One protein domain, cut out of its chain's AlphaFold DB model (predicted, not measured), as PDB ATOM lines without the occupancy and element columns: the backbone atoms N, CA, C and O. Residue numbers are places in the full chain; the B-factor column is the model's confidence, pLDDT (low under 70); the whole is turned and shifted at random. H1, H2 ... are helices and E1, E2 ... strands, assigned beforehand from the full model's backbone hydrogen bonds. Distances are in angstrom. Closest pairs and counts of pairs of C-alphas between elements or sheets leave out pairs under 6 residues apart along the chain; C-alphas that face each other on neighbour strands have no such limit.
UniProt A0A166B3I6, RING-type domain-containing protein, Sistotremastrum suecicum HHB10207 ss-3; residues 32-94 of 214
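This is residues 32 to 94 of the 214 residues of the protein "RING-type domain-containing protein" of Sistotremastrum suecicum HHB10207 ss-3 (UniProt A0A166B3I6). This is a rod with little regular structure, in which one helix, H1, is joined by one long loop, residues 57 to 77, to a small strand hairpin, E1 and E2. The loop around Gly 60 lies at one end and the hairpin's turn around Gly 85 at the other. The printed part has 63 residues, of which 21 are in named elements, in the order H1, E1, E2; the class is mixed, the sheet antiparallel. It is compact, with a radius of gyration of the C-alphas of 12.1 A and spans of 42 by 18 by 18 A.

After residues 32 to 43, find C-alpha 44 at (251.494, -41.904, 56.683); from there H1, residues 44 to 56, runs 19.2 A. E1, residues 78 to 81, begins at (246.275, -51.842, 52.859). E2, residues 90 to 93, ends at (244.507, -49.491, 49.777).

Look at the hairpin E1 and E2, antiparallel at 154 degrees: N 79 and O 92 are 3.0 A apart, within hydrogen-bond range. The closest C-alphas of H1 and E1, Phe 44 and His 81, are 6.4 A apart. H1 and E2 are apart. In H1, 8 of 9 O i to N i+4 pairs are within range.

The C-alphas farthest apart, of Gly 60 and Gly 85, are 41.8 A apart. The printed part has no cut. H1 to E1 is a long link of 21 residues. Residues 55 to 65 have pLDDT under 70.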
ATOM      1  N   VAL A  32     250.892 -44.467  61.150       93.94
ATOM      2  CA  VAL A  32     250.478 -45.664  60.415       93.94
ATOM      3  C   VAL A  32     250.514 -46.892  61.295       93.94
ATOM      4  O   VAL A  32     251.529 -47.182  61.927       93.94
ATOM      5  N   VAL A  33     249.461 -47.697  61.205       93.88
ATOM      6  CA  VAL A  33     249.444 -49.067  61.710       93.88
ATOM      7  C   VAL A  33     249.458 -50.043  60.540       93.88
ATOM      8  O   VAL A  33     248.642 -49.967  59.615       93.88
ATOM      9  N   LEU A  34     250.393 -50.992  60.590       92.75
ATOM     10  CA  LEU A  34     250.462 -52.095  59.638       92.75
ATOM     11  C   LEU A  34     249.622 -53.283  60.130       92.75
ATOM     12  O   LEU A  34     250.007 -53.902  61.123       92.75
ATOM     13  N   PRO A  35     248.540 -53.684  59.434       90.75
ATOM     14  CA  PRO A  35     247.659 -54.755  59.912       90.75
ATOM     15  C   PRO A  35     248.366 -56.102  60.118       90.75
ATOM     16  O   PRO A  35     248.038 -56.844  61.036       90.75
ATOM     17  N   ALA A  36     249.364 -56.414  59.284       90.12
ATOM     18  CA  ALA A  36     250.042 -57.711  59.297       90.12
ATOM     19  C   ALA A  36     251.005 -57.921  60.482       90.12
ATOM     20  O   ALA A  36     251.328 -59.061  60.805       90.12
ATOM     21  N   CYS A  37     251.512 -56.850  61.100       93.44
ATOM     22  CA  CYS A  37     252.474 -56.953  62.205       93.44
ATOM     23  C   CYS A  37     252.179 -56.031  63.393       93.44
ATOM     24  O   CYS A  37     252.914 -56.076  64.372       93.44
ATOM     25  N   GLY A  38     251.149 -55.185  63.315       90.56
ATOM     26  CA  GLY A  38     250.743 -54.267  64.381       90.56
ATOM     27  C   GLY A  38     251.724 -53.127  64.664       90.56
ATOM     28  O   GLY A  38     251.454 -52.297  65.528       90.56
ATOM     29  N   HIS A  39     252.854 -53.063  63.956       93.25
ATOM     30  CA  HIS A  39     253.835 -52.010  64.162       93.25
ATOM     31  C   HIS A  39     253.274 -50.637  63.784       93.25
ATOM     32  O   HIS A  39     252.610 -50.477  62.755       93.25
ATOM     33  N   ARG A  40     253.626 -49.673  64.636       90.00
ATOM     34  CA  ARG A  40     253.374 -48.233  64.543       90.00
ATOM     35  C   ARG A  40     254.695 -47.479  64.716       90.00
ATOM     36  O   ARG A  40     255.692 -48.100  65.087       90.00
ATOM     37  N   GLY A  41     254.721 -46.177  64.445       87.25
ATOM     38  CA  GLY A  41     255.931 -45.357  64.649       87.25
ATOM     39  C   GLY A  41     256.465 -44.679  63.387       87.25
ATOM     40  O   GLY A  41     257.651 -44.358  63.284       87.25
ATOM     41  N   CYS A  42     255.612 -44.473  62.384       91.38
ATOM     42  CA  CYS A  42     255.980 -43.677  61.220       91.38
ATOM     43  C   CYS A  42     254.795 -42.893  60.665       91.38
ATOM     44  O   CYS A  42     253.648 -43.308  60.821       91.38
ATOM     45  N   CYS A  43     255.096 -41.774  60.005       93.44
ATOM     46  CA  CYS A  43     254.082 -40.947  59.367       93.44
ATOM     47  C   CYS A  43     253.480 -41.649  58.142       93.44
ATOM     48  O   CYS A  43     254.206 -42.308  57.389       93.44
ATOM     49  N   PHE A  44     252.198 -41.405  57.867       94.69
ATOM     50  CA  PHE A  44     251.494 -41.904  56.683       94.69
ATOM     51  C   PHE A  44     252.234 -41.616  55.384       94.69
ATOM     52  O   PHE A  44     252.581 -42.537  54.642       94.69
ATOM     53  N   GLN A  45     252.619 -40.360  55.179       92.81
ATOM     54  CA  GLN A  45     253.362 -39.967  53.987       92.81
ATOM     55  C   GLN A  45     254.736 -40.644  53.885       92.81
ATOM     56  O   GLN A  45     255.178 -41.020  52.798       92.81
ATOM     57  N   CYS A  46     255.411 -40.847  55.019       91.94
ATOM     58  CA  CYS A  46     256.697 -41.538  55.051       91.94
ATOM     59  C   CYS A  46     256.546 -43.019  54.683       91.94
ATOM     60  O   CYS A  46     257.372 -43.555  53.944       91.94
ATOM     61  N   MET A  47     255.476 -43.670  55.145       92.06
ATOM     62  CA  MET A  47     255.163 -45.049  54.771       92.06
ATOM     63  C   MET A  47     254.826 -45.169  53.278       92.06
ATOM     64  O   MET A  47     255.292 -46.107  52.633       92.06
ATOM     65  N   LEU A  48     254.073 -44.228  52.697       90.56
ATOM     66  CA  LEU A  48     253.784 -44.240  51.255       90.56
ATOM     67  C   LEU A  48     255.062 -44.123  50.417       90.56
ATOM     68  O   LEU A  48     255.259 -44.900  49.479       90.56
ATOM     69  N   LEU A  49     255.967 -43.210  50.787       88.56
ATOM     70  CA  LEU A  49     257.258 -43.063  50.113       88.56
ATOM     71  C   LEU A  49     258.121 -44.325  50.258       88.56
ATOM     72  O   LEU A  49     258.736 -44.778  49.288       88.56
ATOM     73  N   TRP A  50     258.132 -44.926  51.449       89.88
ATOM     74  CA  TRP A  50     258.821 -46.190  51.698       89.88
ATOM     75  C   TRP A  50     258.289 -47.307  50.796       89.88
ATOM     76  O   TRP A  50     259.063 -47.975  50.116       89.88
ATOM     77  N   ILE A  51     256.966 -47.467  50.715       87.31
ATOM     78  CA  ILE A  51     256.316 -48.479  49.873       87.31
ATOM     79  C   ILE A  51     256.628 -48.257  48.387       87.31
ATOM     80  O   ILE A  51     256.902 -49.222  47.664       87.31
ATOM     81  N   ALA A  52     256.586 -47.008  47.921       83.62
ATOM     82  CA  ALA A  52     256.870 -46.669  46.532       83.62
ATOM     83  C   ALA A  52     258.329 -46.986  46.162       83.62
ATOM     84  O   ALA A  52     258.587 -47.636  45.149       83.62
ATOM     85  N   THR A  53     259.279 -46.594  47.011       74.81
ATOM     86  CA  THR A  53     260.719 -46.782  46.761       74.81
ATOM     87  C   THR A  53     261.181 -48.226  46.966       74.81
ATOM     88  O   THR A  53     262.009 -48.720  46.203       74.81
ATOM     89  N   SER A  54     260.607 -48.964  47.921       74.19
ATOM     90  CA  SER A  54     260.944 -50.376  48.150       74.19
ATOM     91  C   SER A  54     260.360 -51.323  47.092       74.19
ATOM     92  O   SER A  54     260.734 -52.495  47.032       74.19
ATOM     93  N   SER A  55     259.444 -50.826  46.254       63.12
ATOM     94  CA  SER A  55     258.854 -51.575  45.140       63.12
ATOM     95  C   SER A  55     259.689 -51.495  43.853       63.12
ATOM     96  O   SER A  55     259.577 -52.393  43.020       63.12
ATOM     97  N   THR A  56     260.516 -50.457  43.671       52.81
ATOM     98  CA  THR A  56     261.275 -50.221  42.423       52.81
ATOM     99  C   THR A  56     262.624 -50.929  42.387       52.81
ATOM    100  O   THR A  56     263.145 -51.221  41.310       52.81
ATOM    101  N   VAL A  57     263.186 -51.263  43.550       50.91
ATOM    102  CA  VAL A  57     264.409 -52.058  43.633       50.91
ATOM    103  C   VAL A  57     264.025 -53.526  43.496       50.91
ATOM    104  O   VAL A  57     263.840 -54.242  44.482       50.91
ATOM    105  N   ALA A  58     263.900 -53.981  42.248       50.06
ATOM    106  CA  ALA A  58     263.922 -55.396  41.914       50.06
ATOM    107  C   ALA A  58     265.297 -55.953  42.315       50.06
ATOM    108  O   ALA A  58     266.197 -56.121  41.497       50.06
ATOM    109  N   SER A  59     265.471 -56.220  43.611       46.91
ATOM    110  CA  SER A  59     266.471 -57.167  44.086       46.91
ATOM    111  C   SER A  59     266.334 -58.382  43.176       46.91
ATOM    112  O   SER A  59     265.202 -58.823  42.979       46.91
ATOM    113  N   GLY A  60     267.431 -58.886  42.595       45.44
ATOM    114  CA  GLY A  60     267.467 -59.914  41.532       45.44
ATOM    115  C   GLY A  60     266.748 -61.249  41.812       45.44
ATOM    116  O   GLY A  60     266.924 -62.212  41.084       45.44
ATOM    117  N   HIS A  61     265.923 -61.301  42.854       44.97
ATOM    118  CA  HIS A  61     264.989 -62.334  43.258       44.97
ATOM    119  C   HIS A  61     263.522 -61.866  43.129       44.97
ATOM    120  O   HIS A  61     262.768 -62.014  44.082       44.97
ATOM    121  N   GLY A  62     263.109 -61.258  42.008       43.75
ATOM    122  CA  GLY A  62     261.713 -61.206  41.513       43.75
ATOM    123  C   GLY A  62     260.549 -60.886  42.478       43.75
ATOM    124  O   GLY A  62     259.410 -61.222  42.166       43.75
ATOM    125  N   LYS A  63     260.782 -60.282  43.648       47.47
ATOM    126  CA  LYS A  63     259.770 -60.043  44.689       47.47
ATOM    127  C   LYS A  63     259.690 -58.556  44.990       47.47
ATOM    128  O   LYS A  63     260.613 -57.991  45.564       47.47
ATOM    129  N   SER A  64     258.552 -57.949  44.662       53.81
ATOM    130  CA  SER A  64     258.168 -56.607  45.108       53.81
ATOM    131  C   SER A  64     258.112 -56.571  46.641       53.81
ATOM    132  O   SER A  64     257.136 -57.021  47.250       53.81
ATOM    133  N   SER A  65     259.165 -56.105  47.310       61.00
ATOM    134  CA  SER A  65     259.233 -56.151  48.770       61.00
ATOM    135  C   SER A  65     258.624 -54.899  49.393       61.00
ATOM    136  O   SER A  65     259.328 -54.030  49.905       61.00
ATOM    137  N   ARG A  66     257.292 -54.819  49.402       83.81
ATOM    138  CA  ARG A  66     256.581 -53.927  50.327       83.81
ATOM    139  C   ARG A  66     256.630 -54.552  51.712       83.81
ATOM    140  O   ARG A  66     255.820 -55.423  52.037       83.81
ATOM    141  N   ARG A  67     257.646 -54.184  52.488       87.81
ATOM    142  CA  ARG A  67     257.935 -54.784  53.792       87.81
ATOM    143  C   ARG A  67     258.001 -53.719  54.872       87.81
ATOM    144  O   ARG A  67     258.428 -52.595  54.621       87.81
ATOM    145  N   CYS A  68     257.577 -54.105  56.068       89.88
ATOM    146  CA  CYS A  68     257.648 -53.278  57.258       89.88
ATOM    147  C   CYS A  68     259.104 -52.829  57.502       89.88
ATOM    148  O   CYS A  68     259.979 -53.697  57.561       89.88
ATOM    149  N   PRO A  69     259.372 -51.522  57.692       87.25
ATOM    150  CA  PRO A  69     260.719 -51.012  57.971       87.25
ATOM    151  C   PRO A  69     261.289 -51.490  59.316       87.25
ATOM    152  O   PRO A  69     262.494 -51.427  59.521       87.25
ATOM    153  N   LEU A  70     260.437 -51.988  60.220       86.00
ATOM    154  CA  LEU A  70     260.836 -52.448  61.552       86.00
ATOM    155  C   LEU A  70     261.145 -53.948  61.598       86.00
ATOM    156  O   LEU A  70     262.186 -54.349  62.102       86.00
ATOM    157  N   CYS A  71     260.256 -54.790  61.062       86.94
ATOM    158  CA  CYS A  71     260.351 -56.249  61.218       86.94
ATOM    159  C   CYS A  71     260.409 -57.025  59.899       86.94
ATOM    160  O   CYS A  71     260.409 -58.254  59.901       86.94
ATOM    161  N   ASN A  72     260.430 -56.328  58.760       84.88
ATOM    162  CA  ASN A  72     260.514 -56.921  57.427       84.88
ATOM    163  C   ASN A  72     259.308 -57.811  57.021       84.88
ATOM    164  O   ASN A  72     259.349 -58.476  55.980       84.88
ATOM    165  N   THR A  73     258.217 -57.821  57.798       88.12
ATOM    166  CA  THR A  73     256.954 -58.513  57.465       88.12
ATOM    167  C   THR A  73     256.299 -57.864  56.237       88.12
ATOM    168  O   THR A  73     256.304 -56.634  56.142       88.12
ATOM    169  N   PRO A  74     255.752 -58.635  55.275       89.44
ATOM    170  CA  PRO A  74     255.014 -58.070  54.144       89.44
ATOM    171  C   PRO A  74     253.812 -57.245  54.621       89.44
ATOM    172  O   PRO A  74     253.056 -57.689  55.479       89.44
ATOM    173  N   ILE A  75     253.642 -56.051  54.052       89.00
ATOM    174  CA  ILE A  75     252.641 -55.065  54.503       89.00
ATOM    175  C   ILE A  75     251.199 -55.513  54.204       89.00
ATOM    176  O   ILE A  75     250.292 -55.221  54.975       89.00
ATOM    177  N   GLY A  76     250.990 -56.261  53.117       86.44
ATOM    178  CA  GLY A  76     249.663 -56.667  52.650       86.44
ATOM    179  C   GLY A  76     249.088 -55.704  51.608       86.44
ATOM    180  O   GLY A  76     249.830 -55.103  50.828       86.44
ATOM    181  N   ASN A  77     247.759 -55.607  51.561       89.62
ATOM    182  CA  ASN A  77     247.000 -54.849  50.561       89.62
ATOM    183  C   ASN A  77     246.549 -53.459  51.033       89.62
ATOM    184  O   ASN A  77     246.124 -52.663  50.203       89.62
ATOM    185  N   HIS A  78     246.631 -53.152  52.326       92.25
ATOM    186  CA  HIS A  78     246.275 -51.842  52.859       92.25
ATOM    187  C   HIS A  78     247.090 -51.501  54.104       92.25
ATOM    188  O   HIS A  78     247.660 -52.377  54.758       92.25
ATOM    189  N   ILE A  79     247.116 -50.213  54.421       94.12
ATOM    190  CA  ILE A  79     247.642 -49.660  55.670       94.12
ATOM    191  C   ILE A  79     246.551 -48.835  56.354       94.12
ATOM    192  O   ILE A  79     245.625 -48.364  55.691       94.12
ATOM    193  N   ILE A  80     246.647 -48.690  57.673       94.81
ATOM    194  CA  ILE A  80     245.689 -47.926  58.481       94.81
ATOM    195  C   ILE A  80     246.360 -46.635  58.945       94.81
ATOM    196  O   ILE A  80     247.508 -46.685  59.385       94.81
ATOM    197  N   HIS A  81     245.665 -45.505  58.848       95.44
ATOM    198  CA  HIS A  81     246.134 -44.189  59.303       95.44
ATOM    199  C   HIS A  81     244.944 -43.326  59.759       95.44
ATOM    200  O   HIS A  81     243.813 -43.819  59.803       95.44
ATOM    201  N   GLY A  82     245.178 -42.070  60.145       91.38
ATOM    202  CA  GLY A  82     244.111 -41.155  60.558       91.38
ATOM    203  C   GLY A  82     243.373 -41.623  61.814       91.38
ATOM    204  O   GLY A  82     242.161 -41.463  61.916       91.38
ATOM    205  N   ILE A  83     244.084 -42.258  62.749       89.06
ATOM    206  CA  ILE A  83     243.487 -42.898  63.926       89.06
ATOM    207  C   ILE A  83     243.065 -41.822  64.931       89.06
ATOM    208  O   ILE A  83     243.905 -41.237  65.614       89.06
ATOM    209  N   ARG A  84     241.758 -41.582  65.030       88.19
ATOM    210  CA  ARG A  84     241.133 -40.644  65.982       88.19
ATOM    211  C   ARG A  84     240.441 -41.359  67.143       88.19
ATOM    212  O   ARG A  84     240.070 -40.727  68.127       88.19
ATOM    213  N   GLY A  85     240.293 -42.681  67.054       82.06
ATOM    214  CA  GLY A  85     239.728 -43.518  68.107       82.06
ATOM    215  C   GLY A  85     239.710 -45.001  67.735       82.06
ATOM    216  O   GLY A  85     240.144 -45.398  66.657       82.06
ATOM    217  N   GLN A  86     239.167 -45.835  68.624       78.25
ATOM    218  CA  GLN A  86     239.129 -47.300  68.471       78.25
ATOM    219  C   GLN A  86     238.420 -47.803  67.197       78.25
ATOM    220  O   GLN A  86     238.753 -48.871  66.687       78.25
ATOM    221  N   TYR A  87     237.473 -47.025  66.667       83.31
ATOM    222  CA  TYR A  87     236.726 -47.343  65.445       83.31
ATOM    223  C   TYR A  87     236.735 -46.200  64.420       83.31
ATOM    224  O   TYR A  87     236.056 -46.304  63.403       83.31
ATOM    225  N   ASP A  88     237.494 -45.132  64.680       90.50
ATOM    226  CA  ASP A  88     237.609 -43.971  63.794       90.50
ATOM    227  C   ASP A  88     239.022 -43.930  63.205       90.50
ATOM    228  O   ASP A  88     239.978 -43.499  63.858       90.50
ATOM    229  N   PHE A  89     239.153 -44.507  62.010       92.81
ATOM    230  CA  PHE A  89     240.407 -44.626  61.278       92.81
ATOM    231  C   PHE A  89     240.163 -44.829  59.781       92.81
ATOM    232  O   PHE A  89     239.149 -45.390  59.351       92.81
ATOM    233  N   GLU A  90     241.153 -44.452  58.980       93.38
ATOM    234  CA  GLU A  90     241.125 -44.563  57.528       93.38
ATOM    235  C   GLU A  90     241.944 -45.766  57.045       93.38
ATOM    236  O   GLU A  90     242.964 -46.150  57.626       93.38
ATOM    237  N   ARG A  91     241.476 -46.395  55.961       95.38
ATOM    238  CA  ARG A  91     242.171 -47.503  55.293       95.38
ATOM    239  C   ARG A  91     242.650 -47.043  53.928       95.38
ATOM    240  O   ARG A  91     241.836 -46.775  53.046       95.38
ATOM    241  N   HIS A  92     243.961 -47.041  53.733       93.62
ATOM    242  CA  HIS A  92     244.566 -46.740  52.445       93.62
ATOM    243  C   HIS A  92     244.948 -48.032  51.718       93.62
ATOM    244  O   HIS A  92     245.830 -48.774  52.160       93.62
ATOM    245  N   TRP A  93     244.280 -48.302  50.596       92.88
ATOM    246  CA  TRP A  93     244.507 -49.491  49.777       92.88
ATOM    247  C   TRP A  93     245.692 -49.299  48.833       92.88
ATOM    248  O   TRP A  93     245.761 -48.339  48.070       92.88
ATOM    249  N   LEU A  94     246.620 -50.250  48.864       87.75
ATOM    250  CA  LEU A  94     247.817 -50.254  48.038       87.75
ATOM    251  C   LEU A  94     247.504 -50.886  46.679       87.75
ATOM    252  O   LEU A  94     246.941 -51.980  46.611       87.75
TER     253      LEU A  94